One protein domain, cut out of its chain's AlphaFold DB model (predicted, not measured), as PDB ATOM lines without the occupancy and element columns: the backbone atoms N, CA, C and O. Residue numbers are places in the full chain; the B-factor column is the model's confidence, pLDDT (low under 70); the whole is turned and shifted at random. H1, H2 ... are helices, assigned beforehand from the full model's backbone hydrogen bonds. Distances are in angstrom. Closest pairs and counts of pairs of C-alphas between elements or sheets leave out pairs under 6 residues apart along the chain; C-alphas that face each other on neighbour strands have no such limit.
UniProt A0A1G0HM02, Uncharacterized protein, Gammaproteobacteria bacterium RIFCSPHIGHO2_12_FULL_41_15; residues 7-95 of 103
ATOM      1  N   ALA A   7     -43.363 -10.959   3.552       48.34
ATOM      2  CA  ALA A   7     -44.271 -10.158   4.365       48.34
ATOM      3  C   ALA A   7     -45.144 -11.007   5.312       48.34
ATOM      4  O   ALA A   7     -45.370 -10.563   6.433       48.34
ATOM      5  N   LEU A   8     -45.555 -12.224   4.917       44.62
ATOM      6  CA  LEU A   8     -46.296 -13.164   5.777       44.62
ATOM      7  C   LEU A   8     -45.433 -13.731   6.912       44.62
ATOM      8  O   LEU A   8     -45.954 -14.061   7.971       44.62
ATOM      9  N   LEU A   9     -44.118 -13.819   6.706       45.50
ATOM     10  CA  LEU A   9     -43.160 -14.317   7.701       45.50
ATOM     11  C   LEU A   9     -42.729 -13.247   8.717       45.50
ATOM     12  O   LEU A   9     -41.906 -13.523   9.588       45.50
ATOM     13  N   ARG A  10     -43.228 -12.008   8.612       53.75
ATOM     14  CA  ARG A  10     -42.880 -10.968   9.585       53.75
ATOM     15  C   ARG A  10     -43.627 -11.238  10.889       53.75
ATOM     16  O   ARG A  10     -44.850 -11.378  10.849       53.75
ATOM     17  N   PRO A  11     -42.938 -11.231  12.043       51.75
ATOM     18  CA  PRO A  11     -43.615 -11.250  13.327       51.75
ATOM     19  C   PRO A  11     -44.524 -10.023  13.374       51.75
ATOM     20  O   PRO A  11     -44.068  -8.880  13.349       51.75
ATOM     21  N   LEU A  12     -45.830 -10.250  13.348       56.66
ATOM     22  CA  LEU A  12     -46.796  -9.220  13.689       56.66
ATOM     23  C   LEU A  12     -46.731  -9.107  15.210       56.66
ATOM     24  O   LEU A  12     -47.099 -10.045  15.910       56.66
ATOM     25  N   LEU A  13     -46.188  -8.000  15.707       60.81
ATOM     26  CA  LEU A  13     -46.179  -7.697  17.134       60.81
ATOM     27  C   LEU A  13     -47.516  -7.048  17.494       60.81
ATOM     28  O   LEU A  13     -47.969  -6.142  16.795       60.81
ATOM     29  N   ILE A  14     -48.126  -7.487  18.590       62.91
ATOM     30  CA  ILE A  14     -49.326  -6.866  19.160       62.91
ATOM     31  C   ILE A  14     -48.869  -6.146  20.428       62.91
ATOM     32  O   ILE A  14     -48.284  -6.769  21.309       62.91
ATOM     33  N   ALA A  15     -49.050  -4.822  20.478       63.97
ATOM     34  CA  ALA A  15     -48.588  -3.959  21.576       63.97
ATOM     35  C   ALA A  15     -47.082  -4.079  21.920       63.97
ATOM     36  O   ALA A  15     -46.662  -3.785  23.036       63.97
ATOM     37  N   GLY A  16     -46.251  -4.489  20.956       64.75
ATOM     38  CA  GLY A  16     -44.818  -4.703  21.164       64.75
ATOM     39  C   GLY A  16     -44.454  -6.108  21.643       64.75
ATOM     40  O   GLY A  16     -43.277  -6.412  21.703       64.75
ATOM     41  N   VAL A  17     -45.415  -6.995  21.897       67.56
ATOM     42  CA  VAL A  17     -45.148  -8.396  22.252       67.56
ATOM     43  C   VAL A  17     -45.245  -9.276  21.007       67.56
ATOM     44  O   VAL A  17     -46.083  -9.055  20.127       67.56
ATOM     45  N   GLU A  18     -44.384 -10.291  20.915       72.50
ATOM     46  CA  GLU A  18     -44.479 -11.297  19.860       72.50
ATOM     47  C   GLU A  18     -45.829 -12.019  19.907       72.50
ATOM     48  O   GLU A  18     -46.290 -12.446  20.967       72.50
ATOM     49  N   LYS A  19     -46.435 -12.247  18.737       71.19
ATOM     50  CA  LYS A  19     -47.669 -13.037  18.605       71.19
ATOM     51  C   LYS A  19     -47.613 -14.369  19.341       71.19
ATOM     52  O   LYS A  19     -48.594 -14.756  19.958       71.19
ATOM     53  N   ARG A  20     -46.470 -15.056  19.288       73.38
ATOM     54  CA  ARG A  20     -46.294 -16.351  19.948       73.38
ATOM     55  C   ARG A  20     -46.455 -16.234  21.463       73.38
ATOM     56  O   ARG A  20     -47.153 -17.053  22.044       73.38
ATOM     57  N   LEU A  21     -45.881 -15.197  22.073       79.19
ATOM     58  CA  LEU A  21     -46.013 -14.927  23.507       79.19
ATOM     59  C   LEU A  21     -47.439 -14.511  23.880       79.19
ATOM     60  O   LEU A  21     -47.959 -14.974  24.891       79.19
ATOM     61  N   LEU A  22     -48.096 -13.687  23.058       81.44
ATOM     62  CA  LEU A  22     -49.496 -13.320  23.289       81.44
ATOM     63  C   LEU A  22     -50.418 -14.544  23.225       81.44
ATOM     64  O   LEU A  22     -51.262 -14.725  24.098       81.44
ATOM     65  N   VAL A  23     -50.240 -15.389  22.206       83.25
ATOM     66  CA  VAL A  23     -51.014 -16.620  22.030       83.25
ATOM     67  C   VAL A  23     -50.777 -17.556  23.210       83.25
ATOM     68  O   VAL A  23     -51.744 -18.034  23.791       83.25
ATOM     69  N   LEU A  24     -49.525 -17.738  23.642       85.56
ATOM     70  CA  LEU A  24     -49.214 -18.541  24.824       85.56
ATOM     71  C   LEU A  24     -49.918 -17.999  26.078       85.56
ATOM     72  O   LEU A  24     -50.550 -18.761  26.800       85.56
ATOM     73  N   ASN A  25     -49.874 -16.679  26.295       86.56
ATOM     74  CA  ASN A  25     -50.554 -16.038  27.421       86.56
ATOM     75  C   ASN A  25     -52.073 -16.267  27.367       86.56
ATOM     76  O   ASN A  25     -52.684 -16.619  28.371       86.56
ATOM     77  N   SER A  26     -52.684 -16.130  26.185       83.44
ATOM     78  CA  SER A  26     -54.114 -16.407  26.013       83.44
ATOM     79  C   SER A  26     -54.454 -17.878  26.258       83.44
ATOM     80  O   SER A  26     -55.419 -18.156  26.952       83.44
ATOM     81  N   ILE A  27     -53.633 -18.819  25.784       88.12
ATOM     82  CA  ILE A  27     -53.846 -20.259  25.979       88.12
ATOM     83  C   ILE A  27     -53.688 -20.657  27.445       88.12
ATOM     84  O   ILE A  27     -54.334 -21.598  27.871       88.12
ATOM     85  N   ILE A  28     -52.863 -19.968  28.232       85.75
ATOM     86  CA  ILE A  28     -52.742 -20.246  29.670       85.75
ATOM     87  C   ILE A  28     -53.930 -19.652  30.436       85.75
ATOM     88  O   ILE A  28     -54.470 -20.282  31.342       85.75
ATOM     89  N   CYS A  29     -54.361 -18.445  30.068       82.50
ATOM     90  CA  CYS A  29     -55.380 -17.719  30.822       82.50
ATOM     91  C   CYS A  29     -56.819 -18.156  30.482       82.50
ATOM     92  O   CYS A  29     -57.674 -18.218  31.361       82.50
ATOM     93  N   PHE A  30     -57.095 -18.507  29.223       82.81
ATOM     94  CA  PHE A  30     -58.440 -18.868  28.759       82.81
ATOM     95  C   PHE A  30     -58.992 -20.156  29.405       82.81
ATOM     96  O   PHE A  30     -60.130 -20.130  29.874       82.81
ATOM     97  N   PRO A  31     -58.220 -21.257  29.529       85.81
ATOM     98  CA  PRO A  31     -58.661 -22.460  30.234       85.81
ATOM     99  C   PRO A  31     -58.866 -22.217  31.724       85.81
ATOM    100  O   PRO A  31     -59.763 -22.809  32.312       85.81
ATOM    101  N   LEU A  32     -58.070 -21.329  32.329       81.50
ATOM    102  CA  LEU A  32     -58.196 -20.989  33.744       81.50
ATOM    103  C   LEU A  32     -59.556 -20.338  34.036       81.50
ATOM    104  O   LEU A  32     -60.214 -20.684  35.012       81.50
ATOM    105  N   VAL A  33     -60.014 -19.453  33.147       79.88
ATOM    106  CA  VAL A  33     -61.360 -18.865  33.224       79.88
ATOM    107  C   VAL A  33     -62.432 -19.906  32.890       79.88
ATOM    108  O   VAL A  33     -63.425 -20.015  33.609       79.88
ATOM    109  N   ALA A  34     -62.227 -20.717  31.849       81.38
ATOM    110  CA  ALA A  34     -63.185 -21.746  31.440       81.38
ATOM    111  C   ALA A  34     -63.427 -22.809  32.531       81.38
ATOM    112  O   ALA A  34     -64.564 -23.234  32.724       81.38
ATOM    113  N   ALA A  35     -62.394 -23.181  33.295       82.12
ATOM    114  CA  ALA A  35     -62.487 -24.136  34.401       82.12
ATOM    115  C   ALA A  35     -63.382 -23.649  35.555       82.12
ATOM    116  O   ALA A  35     -63.915 -24.453  36.311       82.12
ATOM    117  N   THR A  36     -63.588 -22.337  35.683       80.00
ATOM    118  CA  THR A  36     -64.406 -21.740  36.755       80.00
ATOM    119  C   THR A  36     -65.889 -21.590  36.402       80.00
ATOM    120  O   THR A  36     -66.591 -20.801  37.034       80.00
ATOM    121  N   HIS A  37     -66.376 -22.313  35.385       80.12
ATOM    122  CA  HIS A  37     -67.773 -22.268  34.929       80.12
ATOM    123  C   HIS A  37     -68.279 -20.850  34.595       80.12
ATOM    124  O   HIS A  37     -69.470 -20.570  34.702       80.12
ATOM    125  N   LEU A  38     -67.380 -19.947  34.179       72.88
ATOM    126  CA  LEU A  38     -67.706 -18.564  33.793       72.88
ATOM    127  C   LEU A  38     -68.394 -17.743  34.898       72.88
ATOM    128  O   LEU A  38     -69.126 -16.794  34.612       72.88
ATOM    129  N   HIS A  39     -68.124 -18.049  36.169       82.69
ATOM    130  CA  HIS A  39     -68.537 -17.166  37.254       82.69
ATOM    131  C   HIS A  39     -67.930 -15.768  37.069       82.69
ATOM    132  O   HIS A  39     -66.721 -15.612  36.889       82.69
ATOM    133  N   PHE A  40     -68.779 -14.739  37.164       83.56
ATOM    134  CA  PHE A  40     -68.400 -13.330  37.012       83.56
ATOM    135  C   PHE A  40     -67.147 -12.914  37.817       83.56
ATOM    136  O   PHE A  40     -66.257 -12.293  37.231       83.56
ATOM    137  N   PRO A  41     -66.997 -13.276  39.112       83.50
ATOM    138  CA  PRO A  41     -65.784 -12.935  39.864       83.50
ATOM    139  C   PRO A  41     -64.521 -13.611  39.314       83.50
ATOM    140  O   PRO A  41     -63.462 -12.987  39.255       83.50
ATOM    141  N   SER A  42     -64.620 -14.857  38.852       80.81
ATOM    142  CA  SER A  42     -63.488 -15.590  38.280       80.81
ATOM    143  C   SER A  42     -63.079 -15.044  36.911       80.81
ATOM    144  O   SER A  42     -61.889 -14.977  36.604       80.81
ATOM    145  N   ALA A  43     -64.044 -14.578  36.111       82.62
ATOM    146  CA  ALA A  43     -63.770 -13.892  34.851       82.62
ATOM    147  C   ALA A  43     -63.001 -12.579  35.076       82.62
ATOM    148  O   ALA A  43     -62.031 -12.302  34.367       82.62
ATOM    149  N   LEU A  44     -63.382 -11.804  36.099       87.38
ATOM    150  CA  LEU A  44     -62.677 -10.577  36.478       87.38
ATOM    151  C   LEU A  44     -61.228 -10.874  36.895       87.38
ATOM    152  O   LEU A  44     -60.300 -10.201  36.447       87.38
ATOM    153  N   LEU A  45     -61.031 -11.909  37.713       85.88
ATOM    154  CA  LEU A  45     -59.712 -12.312  38.202       85.88
ATOM    155  C   LEU A  45     -58.817 -12.808  37.054       85.88
ATOM    156  O   LEU A  45     -57.655 -12.412  36.964       85.88
ATOM    157  N   GLY A  46     -59.369 -13.589  36.122       84.44
ATOM    158  CA  GLY A  46     -58.668 -14.019  34.910       84.44
ATOM    159  C   GLY A  46     -58.260 -12.854  34.007       84.44
ATOM    160  O   GLY A  46     -57.123 -12.809  33.540       84.44
ATOM    161  N   PHE A  47     -59.138 -11.865  33.816       86.44
ATOM    162  CA  PHE A  47     -58.798 -10.656  33.060       86.44
ATOM    163  C   PHE A  47     -57.663  -9.862  33.723       86.44
ATOM    164  O   PHE A  47     -56.719  -9.444  33.049       86.44
ATOM    165  N   PHE A  48     -57.707  -9.707  35.050       89.19
ATOM    166  CA  PHE A  48     -56.633  -9.065  35.808       89.19
ATOM    167  C   PHE A  48     -55.304  -9.804  35.654       89.19
ATOM    168  O   PHE A  48     -54.284  -9.181  35.353       89.19
ATOM    169  N   LEU A  49     -55.317 -11.130  35.800       87.56
ATOM    170  CA  LEU A  49     -54.125 -11.960  35.662       87.56
ATOM    171  C   LEU A  49     -53.529 -11.837  34.253       87.56
ATOM    172  O   LEU A  49     -52.330 -11.594  34.102       87.56
ATOM    173  N   PHE A  50     -54.375 -11.920  33.222       88.44
ATOM    174  CA  PHE A  50     -53.971 -11.731  31.831       88.44
ATOM    175  C   PHE A  50     -53.315 -10.365  31.615       88.44
ATOM    176  O   PHE A  50     -52.249 -10.289  31.000       88.44
ATOM    177  N   SER A  51     -53.926  -9.299  32.139       88.19
ATOM    178  CA  SER A  51     -53.430  -7.931  31.998       88.19
ATOM    179  C   SER A  51     -52.077  -7.738  32.689       88.19
ATOM    180  O   SER A  51     -51.181  -7.122  32.113       88.19
ATOM    181  N   ILE A  52     -51.888  -8.299  33.888       90.88
ATOM    182  CA  ILE A  52     -50.616  -8.229  34.625       90.88
ATOM    183  C   ILE A  52     -49.508  -8.959  33.860       90.88
ATOM    184  O   ILE A  52     -48.436  -8.394  33.631       90.88
ATOM    185  N   ILE A  53     -49.771 -10.193  33.416       88.88
ATOM    186  CA  ILE A  53     -48.793 -10.982  32.657       88.88
ATOM    187  C   ILE A  53     -48.456 -10.272  31.340       88.88
ATOM    188  O   ILE A  53     -47.287 -10.162  30.967       88.88
ATOM    189  N   HIS A  54     -49.461  -9.717  30.658       87.25
ATOM    190  CA  HIS A  54     -49.256  -8.962  29.427       87.25
ATOM    191  C   HIS A  54     -48.423  -7.690  29.652       87.25
ATOM    192  O   HIS A  54     -47.518  -7.402  28.868       87.25
ATOM    193  N   ALA A  55     -48.655  -6.960  30.746       86.62
ATOM    194  CA  ALA A  55     -47.857  -5.791  31.103       86.62
ATOM    195  C   ALA A  55     -46.385  -6.154  31.371       86.62
ATOM    196  O   ALA A  55     -45.486  -5.453  30.896       86.62
ATOM    197  N   LEU A  56     -46.124  -7.270  32.061       87.88
ATOM    198  CA  LEU A  56     -44.768  -7.794  32.263       87.88
ATOM    199  C   LEU A  56     -44.093  -8.151  30.935       87.88
ATOM    200  O   LEU A  56     -42.957  -7.745  30.692       87.88
ATOM    201  N   LEU A  57     -44.807  -8.835  30.039       85.31
ATOM    202  CA  LEU A  57     -44.323  -9.176  28.697       85.31
ATOM    203  C   LEU A  57     -43.942  -7.929  27.885       85.31
ATOM    204  O   LEU A  57     -42.907  -7.921  27.217       85.31
ATOM    205  N   ILE A  58     -44.730  -6.852  27.982       84.12
ATOM    206  CA  ILE A  58     -44.408  -5.564  27.352       84.12
ATOM    207  C   ILE A  58     -43.116  -4.980  27.936       84.12
ATOM    208  O   ILE A  58     -42.278  -4.477  27.188       84.12
ATOM    209  N   GLN A  59     -42.930  -5.024  29.258       84.94
ATOM    210  CA  GLN A  59     -41.717  -4.499  29.895       84.94
ATOM    211  C   GLN A  59     -40.463  -5.288  29.508       84.94
ATOM    212  O   GLN A  59     -39.432  -4.678  29.231       84.94
ATOM    213  N   VAL A  60     -40.556  -6.619  29.455       84.12
ATOM    214  CA  VAL A  60     -39.460  -7.482  28.992       84.12
ATOM    215  C   VAL A  60     -39.127  -7.156  27.542       84.12
ATOM    216  O   VAL A  60     -37.982  -6.840  27.234       84.12
ATOM    217  N   SER A  61     -40.137  -7.088  26.674       79.81
ATOM    218  CA  SER A  61     -39.917  -6.781  25.261       79.81
ATOM    219  C   SER A  61     -39.304  -5.395  25.022       79.81
ATOM    220  O   SER A  61     -38.505  -5.222  24.101       79.81
ATOM    221  N   LYS A  62     -39.614  -4.400  25.863       78.31
ATOM    222  CA  LYS A  62     -38.980  -3.072  25.792       78.31
ATOM    223  C   LYS A  62     -37.471  -3.113  26.046       78.31
ATOM    224  O   LYS A  62     -36.772  -2.231  25.550       78.31
ATOM    225  N   LYS A  63     -36.971  -4.095  26.803       83.12
ATOM    226  CA  LYS A  63     -35.535  -4.261  27.067       83.12
ATOM    227  C   LYS A  63     -34.789  -4.876  25.878       83.12
ATOM    228  O   LYS A  63     -33.581  -4.687  25.784       83.12
ATOM    229  N   ASP A  64     -35.490  -5.527  24.949       79.56
ATOM    230  CA  ASP A  64     -34.883  -6.183  23.790       79.56
ATOM    231  C   ASP A  64     -34.681  -5.202  22.610       79.56
ATOM    232  O   ASP A  64     -35.639  -4.830  21.915       79.56
ATOM    233  N   PRO A  65     -33.432  -4.806  22.280       74.81
ATOM    234  CA  PRO A  65     -33.168  -3.795  21.250       74.81
ATOM    235  C   PRO A  65     -33.538  -4.264  19.833       74.81
ATOM    236  O   PRO A  65     -33.853  -3.451  18.958       74.81
ATOM    237  N   HIS A  66     -33.523  -5.579  19.591       76.00
ATOM    238  CA  HIS A  66     -33.928  -6.174  18.316       76.00
ATOM    239  C   HIS A  66     -35.445  -6.105  18.101       76.00
ATOM    240  O   HIS A  66     -35.891  -5.713  17.017       76.00
ATOM    241  N   LEU A  67     -36.234  -6.404  19.139       71.12
ATOM    242  CA  LEU A  67     -37.695  -6.331  19.098       71.12
ATOM    243  C   LEU A  67     -38.181  -4.893  18.919       71.12
ATOM    244  O   LEU A  67     -39.059  -4.647  18.094       71.12
ATOM    245  N   GLY A  68     -37.549  -3.917  19.578       70.00
ATOM    246  CA  GLY A  68     -37.870  -2.498  19.389       70.00
ATOM    247  C   GLY A  68     -37.657  -2.004  17.949       70.00
ATOM    248  O   GLY A  68     -38.514  -1.308  17.388       70.00
ATOM    249  N   LYS A  69     -36.548  -2.400  17.301       74.81
ATOM    250  CA  LYS A  69     -36.293  -2.096  15.875       74.81
ATOM    251  C   LYS A  69     -37.335  -2.749  14.966       74.81
ATOM    252  O   LYS A  69     -37.798  -2.120  14.010       74.81
ATOM    253  N   LEU A  70     -37.716  -3.990  15.265       73.94
ATOM    254  CA  LEU A  70     -38.729  -4.720  14.510       73.94
ATOM    255  C   LEU A  70     -40.123  -4.098  14.673       73.94
ATOM    256  O   LEU A  70     -40.814  -3.930  13.668       73.94
ATOM    257  N   MET A  71     -40.493  -3.678  15.887       72.00
ATOM    258  CA  MET A  71     -41.739  -2.968  16.173       72.00
ATOM    259  C   MET A  71     -41.811  -1.663  15.384       72.00
ATOM    260  O   MET A  71     -42.727  -1.480  14.596       72.00
ATOM    261  N   ARG A  72     -40.796  -0.788  15.472       71.38
ATOM    262  CA  ARG A  72     -40.760   0.457  14.676       71.38
ATOM    263  C   ARG A  72     -40.903   0.199  13.177       71.38
ATOM    264  O   ARG A  72     -41.569   0.962  12.474       71.38
ATOM    265  N   ARG A  73     -40.277  -0.873  12.676       72.62
ATOM    266  CA  ARG A  73     -40.411  -1.289  11.279       72.62
ATOM    267  C   ARG A  73     -41.841  -1.728  10.973       72.62
ATOM    268  O   ARG A  73     -42.364  -1.292   9.957       72.62
ATOM    269  N   SER A  74     -42.465  -2.566  11.800       69.12
ATOM    270  CA  SER A  74     -43.833  -3.048  11.570       69.12
ATOM    271  C   SER A  74     -44.862  -1.919  11.674       69.12
ATOM    272  O   SER A  74     -45.706  -1.799  10.790       69.12
ATOM    273  N   SER A  75     -44.741  -1.020  12.658       68.06
ATOM    274  CA  SER A  75     -45.661   0.109  12.854       68.06
ATOM    275  C   SER A  75     -45.685   1.043  11.643       68.06
ATOM    276  O   SER A  75     -46.756   1.433  11.192       68.06
ATOM    277  N   ARG A  76     -44.520   1.337  11.041       68.19
ATOM    278  CA  ARG A  76     -44.408   2.170   9.822       68.19
ATOM    279  C   ARG A  76     -45.277   1.663   8.664       68.19
ATOM    280  O   ARG A  76     -45.649   2.427   7.777       68.19
ATOM    281  N   TYR A  77     -45.526   0.364   8.656       63.91
ATOM    282  CA  TYR A  77     -46.191  -0.367   7.595       63.91
ATOM    283  C   TYR A  77     -47.660  -0.665   7.937       63.91
ATOM    284  O   TYR A  77     -48.491  -0.623   7.043       63.91
ATOM    285  N   ILE A  78     -47.998  -0.877   9.215       63.50
ATOM    286  CA  ILE A  78     -49.376  -1.114   9.687       63.50
ATOM    287  C   ILE A  78     -50.293   0.092   9.438       63.50
ATOM    288  O   ILE A  78     -51.432  -0.089   9.026       63.50
ATOM    289  N   PHE A  79     -49.802   1.315   9.651       58.25
ATOM    290  CA  PHE A  79     -50.615   2.529   9.489       58.25
ATOM    291  C   PHE A  79     -50.763   2.998   8.035       58.25
ATOM    292  O   PHE A  79     -51.409   4.013   7.786       58.25
ATOM    293  N   ARG A  80     -50.155   2.307   7.061       61.16
ATOM    294  CA  ARG A  80     -50.334   2.655   5.649       61.16
ATOM    295  C   ARG A  80     -51.508   1.859   5.070       61.16
ATOM    296  O   ARG A  80     -51.421   0.635   5.045       61.16
ATOM    297  N   PRO A  81     -52.553   2.526   4.540       56.34
ATOM    298  CA  PRO A  81     -53.705   1.847   3.938       56.34
ATOM    299  C   PRO A  81     -53.334   1.087   2.658       56.34
ATOM    300  O   PRO A  81     -54.044   0.181   2.240       56.34
ATOM    301  N   TYR A  82     -52.206   1.441   2.039       50.75
ATOM    302  CA  TYR A  82     -51.740   0.844   0.800       50.75
ATOM    303  C   TYR A  82     -50.223   0.641   0.833       50.75
ATOM    304  O   TYR A  82     -49.451   1.570   1.104       50.75
ATOM    305  N   PHE A  83     -49.789  -0.584   0.539       55.06
ATOM    306  CA  PHE A  83     -48.398  -0.880   0.224       55.06
ATOM    307  C   PHE A  83     -48.243  -0.863  -1.284       55.06
ATOM    308  O   PHE A  83     -48.722  -1.765  -1.965       55.06
ATOM    309  N   TYR A  84     -47.504   0.112  -1.804       49.06
ATOM    310  CA  TYR A  84     -46.999   0.005  -3.165       49.06
ATOM    311  C   TYR A  84     -46.153  -1.267  -3.248       49.06
ATOM    312  O   TYR A  84     -45.175  -1.412  -2.500       49.06
ATOM    313  N   ALA A  85     -46.544  -2.196  -4.120       50.09
ATOM    314  CA  ALA A  85     -45.715  -3.334  -4.467       50.09
ATOM    315  C   ALA A  85     -44.439  -2.783  -5.111       50.09
ATOM    316  O   ALA A  85     -44.406  -2.469  -6.297       50.09
ATOM    317  N   LYS A  86     -43.385  -2.595  -4.313       50.41
ATOM    318  CA  LYS A  86     -42.062  -2.332  -4.867       50.41
ATOM    319  C   LYS A  86     -41.616  -3.630  -5.516       50.41
ATOM    320  O   LYS A  86     -41.391  -4.613  -4.806       50.41
ATOM    321  N   SER A  87     -41.529  -3.637  -6.843       47.59
ATOM    322  CA  SER A  87     -40.841  -4.696  -7.567       47.59
ATOM    323  C   SER A  87     -39.460  -4.868  -6.943       47.59
ATOM    324  O   SER A  87     -38.762  -3.898  -6.625       47.59
ATOM    325  N   HIS A  88     -39.079  -6.117  -6.685       47.25
ATOM    326  CA  HIS A  88     -37.704  -6.398  -6.304       47.25
ATOM    327  C   HIS A  88     -36.799  -5.834  -7.418       47.25
ATOM    328  O   HIS A  88     -37.161  -5.983  -8.586       47.25
ATOM    329  N   PRO A  89     -35.635  -5.223  -7.136       56.09
ATOM    330  CA  PRO A  89     -34.765  -4.701  -8.199       56.09
ATOM    331  C   PRO A  89     -34.395  -5.775  -9.240       56.09
ATOM    332  O   PRO A  89     -34.205  -5.472 -10.411       56.09
ATOM    333  N   LEU A  90     -34.405  -7.052  -8.838       48.75
ATOM    334  CA  LEU A  90     -34.205  -8.202  -9.733       48.75
ATOM    335  C   LEU A  90     -35.433  -8.569 -10.590       48.75
ATOM    336  O   LEU A  90     -35.279  -9.206 -11.621       48.75
ATOM    337  N   GLN A  91     -36.652  -8.183 -10.203       46.78
ATOM    338  CA  GLN A  91     -37.865  -8.450 -10.987       46.78
ATOM    339  C   GLN A  91     -37.948  -7.557 -12.229       46.78
ATOM    340  O   GLN A  91     -38.344  -8.038 -13.285       46.78
ATOM    341  N   CYS A  92     -37.515  -6.294 -12.123       50.31
ATOM    342  CA  CYS A  92     -37.428  -5.378 -13.265       50.31
ATOM    343  C   CYS A  92     -36.383  -5.816 -14.303       50.31
ATOM    344  O   CYS A  92     -36.527  -5.481 -15.474       50.31
ATOM    345  N   ALA A  93     -35.356  -6.568 -13.890       53.16
ATOM    346  CA  ALA A  93     -34.349  -7.112 -14.800       53.16
ATOM    347  C   ALA A  93     -34.853  -8.337 -15.586       53.16
ATOM    348  O   ALA A  93     -34.445  -8.541 -16.722       53.16
ATOM    349  N   ILE A  94     -35.737  -9.146 -14.989       54.25
ATOM    350  CA  ILE A  94     -36.257 -10.381 -15.606       54.25
ATOM    351  C   ILE A  94     -37.480 -10.089 -16.490       54.25
ATOM    352  O   ILE A  94     -37.678 -10.752 -17.503       54.25
ATOM    353  N   TRP A  95     -38.286  -9.083 -16.137       45.75
ATOM    354  CA  TRP A  95     -39.468  -8.673 -16.898       45.75
ATOM    355  C   TRP A  95     -39.450  -7.155 -17.114       45.75
ATOM    356  O   TRP A  95     -39.917  -6.415 -16.241       45.75
TER     357      TRP A  95
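AT A GLANCE: This is residues 7 to 95 of the 103 residues of an uncharacterized protein of Gammaproteobacteria bacterium RIFCSPHIGHO2_12_FULL_41_15 (UniProt A0A1G0HM02). A long helical hairpin, H1 and H2, makes a corner with H3, and a tail, residues 79 to 95 with little H4, sticks out. The 89 printed residues have four named helices and no named strand: all helix. The whole is extended, radius of gyration of the C-alphas 18.8 A, spanning 62 by 28 by 20 A.

HOW THE PARTS SIT: H1, residues 19 to 34, and H2, residues 40 to 63, form a hairpin and touch; their closest C-alphas, Val 33 and Ala 43, are 5.8 A apart, at a shallow tilt of 18 degrees, opposite ways. H2 and H3, residues 65 to 78, only just touch, only at the corner, with 3 pairs of C-alphas within 8 A, the closest Lys 62 and Gly 68, 6.5 A. H4, residues 89 to 94, is apart from the other three. Of the O i to N i+4 pairs, 10 of 12 are within hydrogen-bond range in H1, 19 of 20 in H2, 9 of 10 in H3 and 1 of 2 in H4.

IN THESE COORDINATES: H1 begins at C-alpha 19 (-47.669, -13.037, 18.605) and is 21.9 A long; H2 is 35.5 A and H3 20.1 A. H4 ends at C-alpha 94 (-36.257, -10.381, -15.606).

THE WHOLE: The printed part has no cut and no long link. Residues 7 to 17 and 74 to 95 have pLDDT under 70.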